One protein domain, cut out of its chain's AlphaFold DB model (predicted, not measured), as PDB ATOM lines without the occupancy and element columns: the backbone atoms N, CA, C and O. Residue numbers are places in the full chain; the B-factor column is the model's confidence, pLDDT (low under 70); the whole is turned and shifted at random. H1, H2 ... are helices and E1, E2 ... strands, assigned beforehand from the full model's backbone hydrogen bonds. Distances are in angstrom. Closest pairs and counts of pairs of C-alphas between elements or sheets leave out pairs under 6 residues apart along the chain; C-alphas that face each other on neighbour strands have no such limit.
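AT A GLANCE: This is residues 20 to 120 of the 180 residues of an uncharacterized protein of Bacteroidetes bacterium QH_9_64_21 (UniProt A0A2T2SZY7). A twisted four-stranded sheet has one long helix, H2, running along one face, while H4 begins at one end of the sheet and reaches away as an arm, with residues 110 to 120 sticking out. The short H3 folds back from H2 to the sheet. The printed part has 101 residues, in the order H1 E1 E2 H2 H3 E3 E4 H4; the antiparallel sheet runs E1 E2 E4 E3, and the class is mixed. It is loose, with a radius of gyration of the C-alphas of 15.9 A and spans of 46 by 31 by 25 A.

HOW THE PARTS SIT: H1, residues 20 to 23, is not on the sheet. E1, residues 26 to 35, and E2, residues 39 to 48, form a hairpin, with N 32 and O 43 2.8 A apart, within hydrogen-bond range. H2, residues 51 to 70, runs along the strands at a height over the sheet of 9.6 A. H3, residues 78 to 84, only grazes the sheet; with H2 it forms a helical hairpin, touching residues 65 to 70 alone, closest at the C-alphas of Arg 69 and Ser 80, 4.8 A. E3, residues 86 to 91, and E4, residues 94 to 102, form a hairpin, with N 96 and O 89 2.8 A apart, within hydrogen-bond range; E2 and E4 are antiparallel neighbours, with N 42 and O 99 2.8 A apart, within hydrogen-bond range. E2, H2 H3, E3 is a split strand-helix-strand unit, E4 between its parallel strands, with a right-handed crossover. H4, residues 103 to 119, is near H3. In H2, H3 and H4 every O i to N i+4 pair is within hydrogen-bond range; H1 is too short for one.

IN THESE COORDINATES: C-alpha 20 stands at (42.004, -47.964, 9.043). E1 measures 26.7 A, E2 28.9 A, H2 28.3 A, E4 26.9 A and H4 24.2 A, ending at C-alpha 119, (23.197, -23.949, 25.076).

THE WHOLE: The C-alphas of Gly 92 and Ala 119, the two farthest apart, are 47.6 A apart. The printed part has no cut and no long link. pLDDT is under 70 in residues 20 to 23, 71 to 81 and 116 to 120.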
ATOM      1  N   GLU A  20      40.806 -47.261   8.532       62.72
ATOM      2  CA  GLU A  20      42.004 -47.964   9.043       62.72
ATOM      3  C   GLU A  20      42.787 -48.677   7.916       62.72
ATOM      4  O   GLU A  20      44.021 -48.629   7.834       62.72
ATOM      5  N   LYS A  21      42.063 -49.302   6.976       67.81
ATOM      6  CA  LYS A  21      42.639 -49.923   5.767       67.81
ATOM      7  C   LYS A  21      43.202 -48.908   4.769       67.81
ATOM      8  O   LYS A  21      43.962 -49.304   3.887       67.81
ATOM      9  N   LEU A  22      42.832 -47.634   4.889       68.38
ATOM     10  CA  LEU A  22      43.410 -46.541   4.117       68.38
ATOM     11  C   LEU A  22      44.627 -45.950   4.837       68.38
ATOM     12  O   LEU A  22      45.656 -45.738   4.206       68.38
ATOM     13  N   GLN A  23      44.556 -45.785   6.160       69.06
ATOM     14  CA  GLN A  23      45.668 -45.336   6.998       69.06
ATOM     15  C   GLN A  23      46.884 -46.266   6.863       69.06
ATOM     16  O   GLN A  23      48.001 -45.793   6.691       69.06
ATOM     17  N   SER A  24      46.668 -47.583   6.797       70.44
ATOM     18  CA  SER A  24      47.727 -48.577   6.522       70.44
ATOM     19  C   SER A  24      48.286 -48.574   5.081       70.44
ATOM     20  O   SER A  24      49.217 -49.328   4.788       70.44
ATOM     21  N   ARG A  25      47.754 -47.739   4.174       76.00
ATOM     22  CA  ARG A  25      48.262 -47.525   2.799       76.00
ATOM     23  C   ARG A  25      48.956 -46.175   2.600       76.00
ATOM     24  O   ARG A  25      49.515 -45.947   1.525       76.00
ATOM     25  N   ILE A  26      48.907 -45.292   3.593       79.75
ATOM     26  CA  ILE A  26      49.578 -43.993   3.576       79.75
ATOM     27  C   ILE A  26      50.985 -44.187   4.148       79.75
ATOM     28  O   ILE A  26      51.150 -44.787   5.208       79.75
ATOM     29  N   ARG A  27      52.006 -43.714   3.429       81.56
ATOM     30  CA  ARG A  27      53.409 -43.763   3.869       81.56
ATOM     31  C   ARG A  27      53.761 -42.555   4.728       81.56
ATOM     32  O   ARG A  27      54.403 -42.699   5.761       81.56
ATOM     33  N   GLU A  28      53.353 -41.375   4.271       82.19
ATOM     34  CA  GLU A  28      53.723 -40.080   4.839       82.19
ATOM     35  C   GLU A  28      52.539 -39.114   4.738       82.19
ATOM     36  O   GLU A  28      51.730 -39.194   3.808       82.19
ATOM     37  N   GLN A  29      52.452 -38.203   5.706       84.06
ATOM     38  CA  GLN A  29      51.471 -37.124   5.761       84.06
ATOM     39  C   GLN A  29      52.190 -35.829   6.131       84.06
ATOM     40  O   GLN A  29      52.941 -35.799   7.106       84.06
ATOM     41  N   ALA A  30      51.931 -34.759   5.387       81.94
ATOM     42  CA  ALA A  30      52.341 -33.408   5.747       81.94
ATOM     43  C   ALA A  30      51.144 -32.466   5.608       81.94
ATOM     44  O   ALA A  30      50.375 -32.579   4.656       81.94
ATOM     45  N   VAL A  31      50.988 -31.540   6.555       85.50
ATOM     46  CA  VAL A  31      49.945 -30.508   6.526       85.50
ATOM     47  C   VAL A  31      50.594 -29.161   6.816       85.50
ATOM     48  O   VAL A  31      51.268 -29.004   7.836       85.50
ATOM     49  N   SER A  32      50.386 -28.205   5.918       79.81
ATOM     50  CA  SER A  32      50.719 -26.794   6.090       79.81
ATOM     51  C   SER A  32      49.436 -26.003   6.341       79.81
ATOM     52  O   SER A  32      48.391 -26.318   5.775       79.81
ATOM     53  N   LEU A  33      49.507 -24.981   7.194       83.25
ATOM     54  CA  LEU A  33      48.400 -24.065   7.472       83.25
ATOM     55  C   LEU A  33      48.934 -22.633   7.480       83.25
ATOM     56  O   LEU A  33      49.740 -22.267   8.340       83.25
ATOM     57  N   THR A  34      48.450 -21.828   6.542       83.56
ATOM     58  CA  THR A  34      48.837 -20.434   6.333       83.56
ATOM     59  C   THR A  34      47.664 -19.541   6.721       83.56
ATOM     60  O   THR A  34      46.652 -19.474   6.031       83.56
ATOM     61  N   LEU A  35      47.781 -18.843   7.851       82.19
ATOM     62  CA  LEU A  35      46.801 -17.835   8.252       82.19
ATOM     63  C   LEU A  35      47.218 -16.477   7.681       82.19
ATOM     64  O   LEU A  35      48.184 -15.883   8.163       82.19
ATOM     65  N   THR A  36      46.480 -15.986   6.688       81.38
ATOM     66  CA  THR A  36      46.611 -14.611   6.190       81.38
ATOM     67  C   THR A  36      45.721 -13.672   7.017       81.38
ATOM     68  O   THR A  36      45.138 -14.063   8.041       81.38
ATOM     69  N   ASP A  37      45.609 -12.405   6.606       77.44
ATOM     70  CA  ASP A  37      44.676 -11.489   7.256       77.44
ATOM     71  C   ASP A  37      43.205 -11.688   6.855       77.44
ATOM     72  O   ASP A  37      42.319 -11.375   7.660       77.44
ATOM     73  N   GLU A  38      42.948 -12.284   5.691       81.44
ATOM     74  CA  GLU A  38      41.615 -12.442   5.084       81.44
ATOM     75  C   GLU A  38      41.160 -13.915   5.024       81.44
ATOM     76  O   GLU A  38      39.966 -14.215   5.113       81.44
ATOM     77  N   THR A  39      42.107 -14.850   4.956       83.75
ATOM     78  CA  THR A  39      41.889 -16.292   4.767       83.75
ATOM     79  C   THR A  39      42.658 -17.136   5.784       83.75
ATOM     80  O   THR A  39      43.687 -16.734   6.330       83.75
ATOM     81  N   LEU A  40      42.146 -18.336   6.053       84.12
ATOM     82  CA  LEU A  40      42.940 -19.464   6.525       84.12
ATOM     83  C   LEU A  40      43.064 -20.445   5.363       84.12
ATOM     84  O   LEU A  40      42.077 -21.084   5.000       84.12
ATOM     85  N   ASP A  41      44.270 -20.560   4.828       86.81
ATOM     86  CA  ASP A  41      44.595 -21.447   3.718       86.81
ATOM     87  C   ASP A  41      45.370 -22.663   4.238       86.81
ATOM     88  O   ASP A  41      46.097 -22.581   5.235       86.81
ATOM     89  N   GLY A  42      45.199 -23.813   3.597       87.25
ATOM     90  CA  GLY A  42      45.813 -25.065   4.015       87.25
ATOM     91  C   GLY A  42      46.175 -25.962   2.843       87.25
ATOM     92  O   GLY A  42      45.418 -26.097   1.884       87.25
ATOM     93  N   GLU A  43      47.330 -26.606   2.966       89.00
ATOM     94  CA  GLU A  43      47.836 -27.606   2.027       89.00
ATOM     95  C   GLU A  43      48.022 -28.924   2.780       89.00
ATOM     96  O   GLU A  43      48.603 -28.943   3.869       89.00
ATOM     97  N   ALA A  44      47.579 -30.040   2.211       88.94
ATOM     98  CA  ALA A  44      47.836 -31.367   2.755       88.94
ATOM     99  C   ALA A  44      48.366 -32.316   1.677       88.94
ATOM    100  O   ALA A  44      47.758 -32.502   0.624       88.94
ATOM    101  N   TYR A  45      49.494 -32.950   1.983       89.44
ATOM    102  CA  TYR A  45      50.200 -33.881   1.113       89.44
ATOM    103  C   TYR A  45      50.125 -35.291   1.703       89.44
ATOM    104  O   TYR A  45      50.457 -35.519   2.870       89.44
ATOM    105  N   LEU A  46      49.683 -36.239   0.881       89.94
ATOM    106  CA  LEU A  46      49.398 -37.626   1.243       89.94
ATOM    107  C   LEU A  46      50.164 -38.564   0.304       89.94
ATOM    108  O   LEU A  46      49.751 -38.793  -0.835       89.94
ATOM    109  N   THR A  47      51.280 -39.119   0.777       90.94
ATOM    110  CA  THR A  47      52.095 -40.062  -0.004       90.94
ATOM    111  C   THR A  47      51.504 -41.463   0.111       90.94
ATOM    112  O   THR A  47      51.603 -42.108   1.159       90.94
ATOM    113  N   MET A  48      50.898 -41.965  -0.964       91.94
ATOM    114  CA  MET A  48      50.289 -43.296  -0.998       91.94
ATOM    115  C   MET A  48      51.318 -44.404  -1.264       91.94
ATOM    116  O   MET A  48      52.471 -44.175  -1.644       91.94
ATOM    117  N   ARG A  49      50.902 -45.661  -1.077       90.00
ATOM    118  CA  ARG A  49      51.712 -46.830  -1.439       90.00
ATOM    119  C   ARG A  49      52.026 -46.899  -2.941       90.00
ATOM    120  O   ARG A  49      53.147 -47.278  -3.286       90.00
ATOM    121  N   ASP A  50      51.060 -46.540  -3.782       90.88
ATOM    122  CA  ASP A  50      51.019 -46.741  -5.234       90.88
ATOM    123  C   ASP A  50      50.033 -45.755  -5.899       90.88
ATOM    124  O   ASP A  50      49.190 -45.152  -5.228       90.88
ATOM    125  N   GLU A  51      50.143 -45.571  -7.221       92.06
ATOM    126  CA  GLU A  51      49.323 -44.602  -7.972       92.06
ATOM    127  C   GLU A  51      47.848 -45.003  -8.093       92.06
ATOM    128  O   GLU A  51      46.974 -44.141  -8.187       92.06
ATOM    129  N   GLU A  52      47.552 -46.304  -8.068       92.19
ATOM    130  CA  GLU A  52      46.180 -46.811  -8.081       92.19
ATOM    131  C   GLU A  52      45.464 -46.410  -6.783       92.19
ATOM    132  O   GLU A  52      44.366 -45.854  -6.824       92.19
ATOM    133  N   SER A  53      46.114 -46.581  -5.625       88.88
ATOM    134  CA  SER A  53      45.593 -46.103  -4.340       88.88
ATOM    135  C   SER A  53      45.441 -44.577  -4.308       88.88
ATOM    136  O   SER A  53      44.450 -44.092  -3.767       88.88
ATOM    137  N   ALA A  54      46.360 -43.812  -4.913       89.69
ATOM    138  CA  ALA A  54      46.216 -42.355  -5.042       89.69
ATOM    139  C   ALA A  54      45.025 -41.954  -5.930       89.69
ATOM    140  O   ALA A  54      44.264 -41.058  -5.572       89.69
ATOM    141  N   THR A  55      44.815 -42.654  -7.047       93.00
ATOM    142  CA  THR A  55      43.671 -42.434  -7.950       93.00
ATOM    143  C   THR A  55      42.349 -42.700  -7.230       93.00
ATOM    144  O   THR A  55      41.495 -41.818  -7.177       93.00
ATOM    145  N   ASN A  56      42.226 -43.861  -6.575       90.44
ATOM    146  CA  ASN A  56      41.050 -44.223  -5.781       90.44
ATOM    147  C   ASN A  56      40.754 -43.199  -4.666       90.44
ATOM    148  O   ASN A  56      39.591 -42.883  -4.423       90.44
ATOM    149  N   VAL A  57      41.778 -42.658  -3.992       89.88
ATOM    150  CA  VAL A  57      41.593 -41.608  -2.970       89.88
ATOM    151  C   VAL A  57      41.043 -40.321  -3.579       89.88
ATOM    152  O   VAL A  57      40.079 -39.779  -3.043       89.88
ATOM    153  N   VAL A  58      41.603 -39.849  -4.698       92.00
ATOM    154  CA  VAL A  58      41.126 -38.629  -5.374       92.00
ATOM    155  C   VAL A  58      39.687 -38.794  -5.866       92.00
ATOM    156  O   VAL A  58      38.877 -37.890  -5.676       92.00
ATOM    157  N   GLU A  59      39.338 -39.942  -6.450       92.38
ATOM    158  CA  GLU A  59      37.978 -40.217  -6.932       92.38
ATOM    159  C   GLU A  59      36.962 -40.310  -5.787       92.38
ATOM    160  O   GLU A  59      35.916 -39.661  -5.839       92.38
ATOM    161  N   VAL A  60      37.281 -41.043  -4.712       90.56
ATOM    162  CA  VAL A  60      36.416 -41.136  -3.523       90.56
ATOM    163  C   VAL A  60      36.265 -39.774  -2.843       90.56
ATOM    164  O   VAL A  60      35.158 -39.429  -2.433       90.56
ATOM    165  N   ALA A  61      37.330 -38.973  -2.758       87.12
ATOM    166  CA  ALA A  61      37.270 -37.638  -2.173       87.12
ATOM    167  C   ALA A  61      36.454 -36.662  -3.041       87.12
ATOM    168  O   ALA A  61      35.577 -35.977  -2.516       87.12
ATOM    169  N   LYS A  62      36.652 -36.642  -4.369       90.44
ATOM    170  CA  LYS A  62      35.840 -35.831  -5.298       90.44
ATOM    171  C   LYS A  62      34.367 -36.261  -5.283       90.44
ATOM    172  O   LYS A  62      33.492 -35.398  -5.240       90.44
ATOM    173  N   GLY A  63      34.082 -37.563  -5.210       87.44
ATOM    174  CA  GLY A  63      32.726 -38.094  -5.031       87.44
ATOM    175  C   GLY A  63      32.088 -37.696  -3.695       87.44
ATOM    176  O   GLY A  63      30.931 -37.280  -3.667       87.44
ATOM    177  N   ALA A  64      32.842 -37.750  -2.593       85.50
ATOM    178  CA  ALA A  64      32.376 -37.324  -1.274       85.50
ATOM    179  C   ALA A  64      32.122 -35.808  -1.202       85.50
ATOM    180  O   ALA A  64      31.100 -35.394  -0.656       85.50
ATOM    181  N   MET A  65      32.987 -34.979  -1.801       82.94
ATOM    182  CA  MET A  65      32.757 -33.534  -1.917       82.94
ATOM    183  C   MET A  65      31.530 -33.221  -2.777       82.94
ATOM    184  O   MET A  65      30.729 -32.373  -2.395       82.94
ATOM    185  N   ALA A  66      31.339 -33.915  -3.903       84.38
ATOM    186  CA  ALA A  66      30.146 -33.754  -4.735       84.38
ATOM    187  C   ALA A  66      28.866 -34.120  -3.963       84.38
ATOM    188  O   ALA A  66      27.916 -33.340  -3.951       84.38
ATOM    189  N   ALA A  67      28.863 -35.252  -3.250       83.31
ATOM    190  CA  ALA A  67      27.748 -35.652  -2.394       83.31
ATOM    191  C   ALA A  67      27.483 -34.640  -1.264       83.31
ATOM    192  O   ALA A  67      26.333 -34.290  -1.019       83.31
ATOM    193  N   ALA A  68      28.526 -34.115  -0.614       78.44
ATOM    194  CA  ALA A  68      28.391 -33.120   0.448       78.44
ATOM    195  C   ALA A  68      27.858 -31.768  -0.068       78.44
ATOM    196  O   ALA A  68      26.972 -31.197   0.562       78.44
ATOM    197  N   ARG A  69      28.323 -31.296  -1.238       76.69
ATOM    198  CA  ARG A  69      27.792 -30.092  -1.912       76.69
ATOM    199  C   ARG A  69      26.314 -30.258  -2.303       76.69
ATOM    200  O   ARG A  69      25.546 -29.310  -2.164       76.69
ATOM    201  N   LEU A  70      25.912 -31.453  -2.756       73.88
ATOM    202  CA  LEU A  70      24.517 -31.798  -3.076       73.88
ATOM    203  C   LEU A  70      23.636 -31.974  -1.824       73.88
ATOM    204  O   LEU A  70      22.443 -31.703  -1.876       73.88
ATOM    205  N   SER A  71      24.211 -32.378  -0.689       69.44
ATOM    206  CA  SER A  71      23.512 -32.592   0.590       69.44
ATOM    207  C   SER A  71      23.221 -31.297   1.377       69.44
ATOM    208  O   SER A  71      22.936 -31.344   2.579       69.44
ATOM    209  N   GLY A  72      23.281 -30.132   0.724       58.53
ATOM    210  CA  GLY A  72      23.111 -28.800   1.326       58.53
ATOM    211  C   GLY A  72      21.696 -28.454   1.818       58.53
ATOM    212  O   GLY A  72      21.435 -27.292   2.111       58.53
ATOM    213  N   GLU A  73      20.784 -29.427   1.897       51.72
ATOM    214  CA  GLU A  73      19.385 -29.230   2.314       51.72
ATOM    215  C   GLU A  73      19.153 -29.535   3.813       51.72
ATOM    216  O   GLU A  73      18.271 -28.940   4.428       51.72
ATOM    217  N   GLU A  74      19.993 -30.370   4.446       49.94
ATOM    218  CA  GLU A  74      19.983 -30.600   5.911       49.94
ATOM    219  C   GLU A  74      21.072 -29.826   6.680       49.94
ATOM    220  O   GLU A  74      21.037 -29.748   7.910       49.94
ATOM    221  N   THR A  75      22.051 -29.238   5.987       54.12
ATOM    222  CA  THR A  75      23.115 -28.436   6.616       54.12
ATOM    223  C   THR A  75      23.036 -26.996   6.131       54.12
ATOM    224  O   THR A  75      22.886 -26.768   4.937       54.12
ATOM    225  N   ASP A  76      23.122 -26.010   7.042       55.31
ATOM    226  CA  ASP A  76      23.096 -24.594   6.651       55.31
ATOM    227  C   ASP A  76      24.137 -24.358   5.538       55.31
ATOM    228  O   ASP A  76      25.327 -24.570   5.788       55.31
ATOM    229  N   GLY A  77      23.701 -23.904   4.351       57.16
ATOM    230  CA  GLY A  77      24.439 -23.990   3.070       57.16
ATOM    231  C   GLY A  77      25.887 -23.473   3.033       57.16
ATOM    232  O   GLY A  77      26.649 -23.842   2.151       57.16
ATOM    233  N   ARG A  78      26.305 -22.751   4.077       60.66
ATOM    234  CA  ARG A  78      27.697 -22.444   4.447       60.66
ATOM    235  C   ARG A  78      28.649 -23.641   4.382       60.66
ATOM    236  O   ARG A  78      29.849 -23.421   4.261       60.66
ATOM    237  N   MET A  79      28.158 -24.875   4.534       61.06
ATOM    238  CA  MET A  79      28.979 -26.078   4.355       61.06
ATOM    239  C   MET A  79      29.362 -26.293   2.881       61.06
ATOM    240  O   MET A  79      30.503 -26.649   2.607       61.06
ATOM    241  N   SER A  80      28.450 -26.030   1.940       64.19
ATOM    242  CA  SER A  80      28.738 -26.075   0.502       64.19
ATOM    243  C   SER A  80      29.704 -24.962   0.096       64.19
ATOM    244  O   SER A  80      30.670 -25.253  -0.601       64.19
ATOM    245  N   ASP A  81      29.516 -23.740   0.613       67.81
ATOM    246  CA  ASP A  81      30.436 -22.608   0.402       67.81
ATOM    247  C   ASP A  81      31.884 -22.970   0.813       67.81
ATOM    248  O   ASP A  81      32.835 -22.747   0.069       67.81
ATOM    249  N   LEU A  82      32.063 -23.585   1.994       70.38
ATOM    250  CA  LEU A  82      33.376 -24.027   2.497       70.38
ATOM    251  C   LEU A  82      34.006 -25.144   1.651       70.38
ATOM    252  O   LEU A  82      35.221 -25.319   1.680       70.38
ATOM    253  N   LEU A  83      33.190 -25.913   0.931       72.69
ATOM    254  CA  LEU A  83      33.640 -26.974   0.035       72.69
ATOM    255  C   LEU A  83      33.903 -26.474  -1.387       72.69
ATOM    256  O   LEU A  83      34.403 -27.260  -2.190       72.69
ATOM    257  N   GLU A  84      33.558 -25.233  -1.737       74.12
ATOM    258  CA  GLU A  84      33.836 -24.657  -3.058       74.12
ATOM    259  C   GLU A  84      35.332 -24.357  -3.222       74.12
ATOM    260  O   GLU A  84      35.935 -24.782  -4.206       74.12
ATOM    261  N   GLY A  85      35.948 -23.743  -2.207       76.81
ATOM    262  CA  GLY A  85      37.375 -23.404  -2.155       76.81
ATOM    263  C   GLY A  85      38.328 -24.573  -1.870       76.81
ATOM    264  O   GLY A  85      39.368 -24.342  -1.260       76.81
ATOM    265  N   VAL A  86      37.980 -25.809  -2.255       85.56
ATOM    266  CA  VAL A  86      38.797 -27.021  -2.045       85.56
ATOM    267  C   VAL A  86      39.182 -27.653  -3.386       85.56
ATOM    268  O   VAL A  86      38.297 -28.076  -4.136       85.56
ATOM    269  N   SER A  87      40.487 -27.795  -3.653       89.62
ATOM    270  CA  SER A  87      41.006 -28.660  -4.726       89.62
ATOM    271  C   SER A  87      41.633 -29.933  -4.163       89.62
ATOM    272  O   SER A  87      42.148 -29.958  -3.047       89.62
ATOM    273  N   ILE A  88      41.581 -31.011  -4.946       91.44
ATOM    274  CA  ILE A  88      42.171 -32.312  -4.609       91.44
ATOM    275  C   ILE A  88      42.756 -32.903  -5.881       91.44
ATOM    276  O   ILE A  88      42.004 -33.327  -6.750       91.44
ATOM    277  N   ASP A  89      44.070 -32.998  -6.000       92.06
ATOM    278  CA  ASP A  89      44.728 -33.485  -7.213       92.06
ATOM    279  C   ASP A  89      45.855 -34.468  -6.874       92.06
ATOM    280  O   ASP A  89      46.091 -34.785  -5.708       92.06
ATOM    281  N   ARG A  90      46.509 -35.050  -7.883       92.31
ATOM    282  CA  ARG A  90      47.584 -36.030  -7.662       92.31
ATOM    283  C   ARG A  90      48.740 -35.878  -8.633       92.31
ATOM    284  O   ARG A  90      48.544 -35.555  -9.801       92.31
ATOM    285  N   ASN A  91      49.928 -36.215  -8.149       92.44
ATOM    286  CA  ASN A  91      51.145 -36.356  -8.931       92.44
ATOM    287  C   ASN A  91      51.744 -37.742  -8.634       92.44
ATOM    288  O   ASN A  91      52.287 -37.982  -7.553       92.44
ATOM    289  N   GLY A  92      51.547 -38.687  -9.558       92.56
ATOM    290  CA  GLY A  92      51.863 -40.104  -9.353       92.56
ATOM    291  C   GLY A  92      51.177 -40.672  -8.093       92.56
ATOM    292  O   GLY A  92      49.940 -40.673  -8.038       92.56
ATOM    293  N   PRO A  93      51.940 -41.150  -7.084       91.50
ATOM    294  CA  PRO A  93      51.415 -41.678  -5.822       91.50
ATOM    295  C   PRO A  93      51.153 -40.607  -4.746       91.50
ATOM    296  O   PRO A  93      50.672 -40.952  -3.667       91.50
ATOM    297  N   VAL A  94      51.487 -39.333  -4.983       91.81
ATOM    298  CA  VAL A  94      51.232 -38.242  -4.028       91.81
ATOM    299  C   VAL A  94      49.887 -37.599  -4.343       91.81
ATOM    300  O   VAL A  94      49.660 -37.163  -5.471       91.81
ATOM    301  N   VAL A  95      49.008 -37.515  -3.348       92.88
ATOM    302  CA  VAL A  95      47.774 -36.717  -3.402       92.88
ATOM    303  C   VAL A  95      48.039 -35.367  -2.735       92.88
ATOM    304  O   VAL A  95      48.619 -35.328  -1.650       92.88
ATOM    305  N   HIS A  96      47.615 -34.281  -3.380       93.69
ATOM    306  CA  HIS A  96      47.641 -32.922  -2.847       93.69
ATOM    307  C   HIS A  96      46.208 -32.431  -2.615       93.69
ATOM    308  O   HIS A  96      45.329 -32.665  -3.445       93.69
ATOM    309  N   VAL A  97      45.972 -31.764  -1.489       91.88
ATOM    310  CA  VAL A  97      44.702 -31.125  -1.138       91.88
ATOM    311  C   VAL A  97      44.985 -29.677  -0.770       91.88
ATOM    312  O   VAL A  97      45.710 -29.427   0.188       91.88
ATOM    313  N   GLU A  98      44.375 -28.748  -1.493       90.81
ATOM    314  CA  GLU A  98      44.411 -27.310  -1.210       90.81
ATOM    315  C   GLU A  98      43.035 -26.884  -0.700       90.81
ATOM    316  O   GLU A  98      42.019 -27.289  -1.271       90.81
ATOM    317  N   PHE A  99      42.972 -26.069   0.351       87.69
ATOM    318  CA  PHE A  99      41.719 -25.461   0.796       87.69
ATOM    319  C   PHE A  99      41.907 -24.032   1.308       87.69
ATOM    320  O   PHE A  99      42.816 -23.769   2.092       87.69
ATOM    321  N   GLY A 100      41.014 -23.124   0.914       85.38
ATOM    322  CA  GLY A 100      40.952 -21.748   1.419       85.38
ATOM    323  C   GLY A 100      39.638 -21.472   2.149       85.38
ATOM    324  O   GLY A 100      38.559 -21.759   1.631       85.38
ATOM    325  N   VAL A 101      39.708 -20.909   3.360       83.56
ATOM    326  CA  VAL A 101      38.531 -20.583   4.187       83.56
ATOM    327  C   VAL A 101      38.530 -19.100   4.582       83.56
ATOM    328  O   VAL A 101      39.414 -18.672   5.330       83.56
ATOM    329  N   PRO A 102      37.512 -18.306   4.191       83.69
ATOM    330  CA  PRO A 102      37.381 -16.911   4.613       83.69
ATOM    331  C   PRO A 102      37.327 -16.755   6.140       83.69
ATOM    332  O   PRO A 102      36.557 -17.430   6.840       83.69
ATOM    333  N   ARG A 103      38.111 -15.818   6.683       81.94
ATOM    334  CA  ARG A 103      38.295 -15.626   8.135       81.94
ATOM    335  C   ARG A 103      36.989 -15.252   8.843       81.94
ATOM    336  O   ARG A 103      36.752 -15.665   9.980       81.94
ATOM    337  N   GLU A 104      36.090 -14.552   8.158       80.31
ATOM    338  CA  GLU A 104      34.742 -14.185   8.613       80.31
ATOM    339  C   GLU A 104      33.849 -15.416   8.764       80.31
ATOM    340  O   GLU A 104      33.050 -15.496   9.698       80.31
ATOM    341  N   GLN A 105      33.978 -16.381   7.854       77.19
ATOM    342  CA  GLN A 105      33.223 -17.630   7.862       77.19
ATOM    343  C   GLN A 105      33.729 -18.539   8.985       77.19
ATOM    344  O   GLN A 105      32.925 -19.011   9.792       77.19
ATOM    345  N   LEU A 106      35.052 -18.659   9.138       76.62
ATOM    346  CA  LEU A 106      35.686 -19.350  10.264       76.62
ATOM    347  C   LEU A 106      35.243 -18.766  11.619       76.62
ATOM    348  O   LEU A 106      34.818 -19.511  12.505       76.62
ATOM    349  N   ARG A 107      35.261 -17.431  11.767       79.38
ATOM    350  CA  ARG A 107      34.785 -16.718  12.969       79.38
ATOM    351  C   ARG A 107      33.308 -17.005  13.267       79.38
ATOM    352  O   ARG A 107      32.987 -17.366  14.400       79.38
ATOM    353  N   LYS A 108      32.422 -16.901  12.265       79.94
ATOM    354  CA  LYS A 108      30.980 -17.208  12.398       79.94
ATOM    355  C   LYS A 108      30.749 -18.655  12.850       79.94
ATOM    356  O   LYS A 108      29.926 -18.894  13.734       79.94
ATOM    357  N   THR A 109      31.492 -19.610  12.291       75.44
ATOM    358  CA  THR A 109      31.404 -21.030  12.666       75.44
ATOM    359  C   THR A 109      31.888 -21.259  14.099       75.44
ATOM    360  O   THR A 109      31.141 -21.815  14.903       75.44
ATOM    361  N   MET A 110      33.071 -20.752  14.472       76.06
ATOM    362  CA  MET A 110      33.597 -20.855  15.844       76.06
ATOM    363  C   MET A 110      32.654 -20.241  16.889       76.06
ATOM    364  O   MET A 110      32.447 -20.830  17.956       76.06
ATOM    365  N   GLN A 111      32.057 -19.083  16.588       79.19
ATOM    366  CA  GLN A 111      31.064 -18.447  17.452       79.19
ATOM    367  C   GLN A 111      29.835 -19.349  17.643       79.19
ATOM    368  O   GLN A 111      29.490 -19.655  18.785       79.19
ATOM    369  N   ARG A 112      29.238 -19.866  16.560       72.62
ATOM    370  CA  ARG A 112      28.067 -20.759  16.640       72.62
ATOM    371  C   ARG A 112      28.382 -22.061  17.388       72.62
ATOM    372  O   ARG A 112      27.568 -22.521  18.186       72.62
ATOM    373  N   THR A 113      29.575 -22.638  17.211       74.00
ATOM    374  CA  THR A 113      30.023 -23.809  17.990       74.00
ATOM    375  C   THR A 113      30.144 -23.486  19.483       74.00
ATOM    376  O   THR A 113      29.771 -24.310  20.322       74.00
ATOM    377  N   ARG A 114      30.628 -22.290  19.845       73.44
ATOM    378  CA  ARG A 114      30.678 -21.826  21.240       73.44
ATOM    379  C   ARG A 114      29.274 -21.637  21.815       73.44
ATOM    380  O   ARG A 114      29.011 -22.144  22.902       73.44
ATOM    381  N   GLU A 115      28.381 -20.985  21.076       73.25
ATOM    382  CA  GLU A 115      26.980 -20.755  21.456       73.25
ATOM    383  C   GLU A 115      26.226 -22.076  21.667       73.25
ATOM    384  O   GLU A 115      25.592 -22.269  22.706       73.25
ATOM    385  N   GLN A 116      26.377 -23.038  20.753       68.56
ATOM    386  CA  GLN A 116      25.774 -24.369  20.861       68.56
ATOM    387  C   GLN A 116      26.351 -25.180  22.038       68.56
ATOM    388  O   GLN A 116      25.612 -25.895  22.717       68.56
ATOM    389  N   ARG A 117      27.652 -25.039  22.342       60.12
ATOM    390  CA  ARG A 117      28.269 -25.610  23.556       60.12
ATOM    391  C   ARG A 117      27.745 -24.949  24.835       60.12
ATOM    392  O   ARG A 117      27.559 -25.653  25.824       60.12
ATOM    393  N   THR A 118      27.458 -23.645  24.834       61.66
ATOM    394  CA  THR A 118      26.820 -22.976  25.983       61.66
ATOM    395  C   THR A 118      25.337 -23.310  26.123       61.66
ATOM    396  O   THR A 118      24.891 -23.496  27.247       61.66
ATOM    397  N   ALA A 119      24.590 -23.492  25.031       60.78
ATOM    398  CA  ALA A 119      23.197 -23.949  25.076       60.78
ATOM    399  C   ALA A 119      23.074 -25.397  25.591       60.78
ATOM    400  O   ALA A 119      22.137 -25.729  26.308       60.78
ATOM    401  N   ARG A 120      24.063 -26.253  25.290       58.53
ATOM    402  CA  ARG A 120      24.193 -27.604  25.869       58.53
ATOM    403  C   ARG A 120      24.777 -27.621  27.285       58.53
ATOM    404  O   ARG A 120      24.825 -28.686  27.900       58.53
TER     405      ARG A 120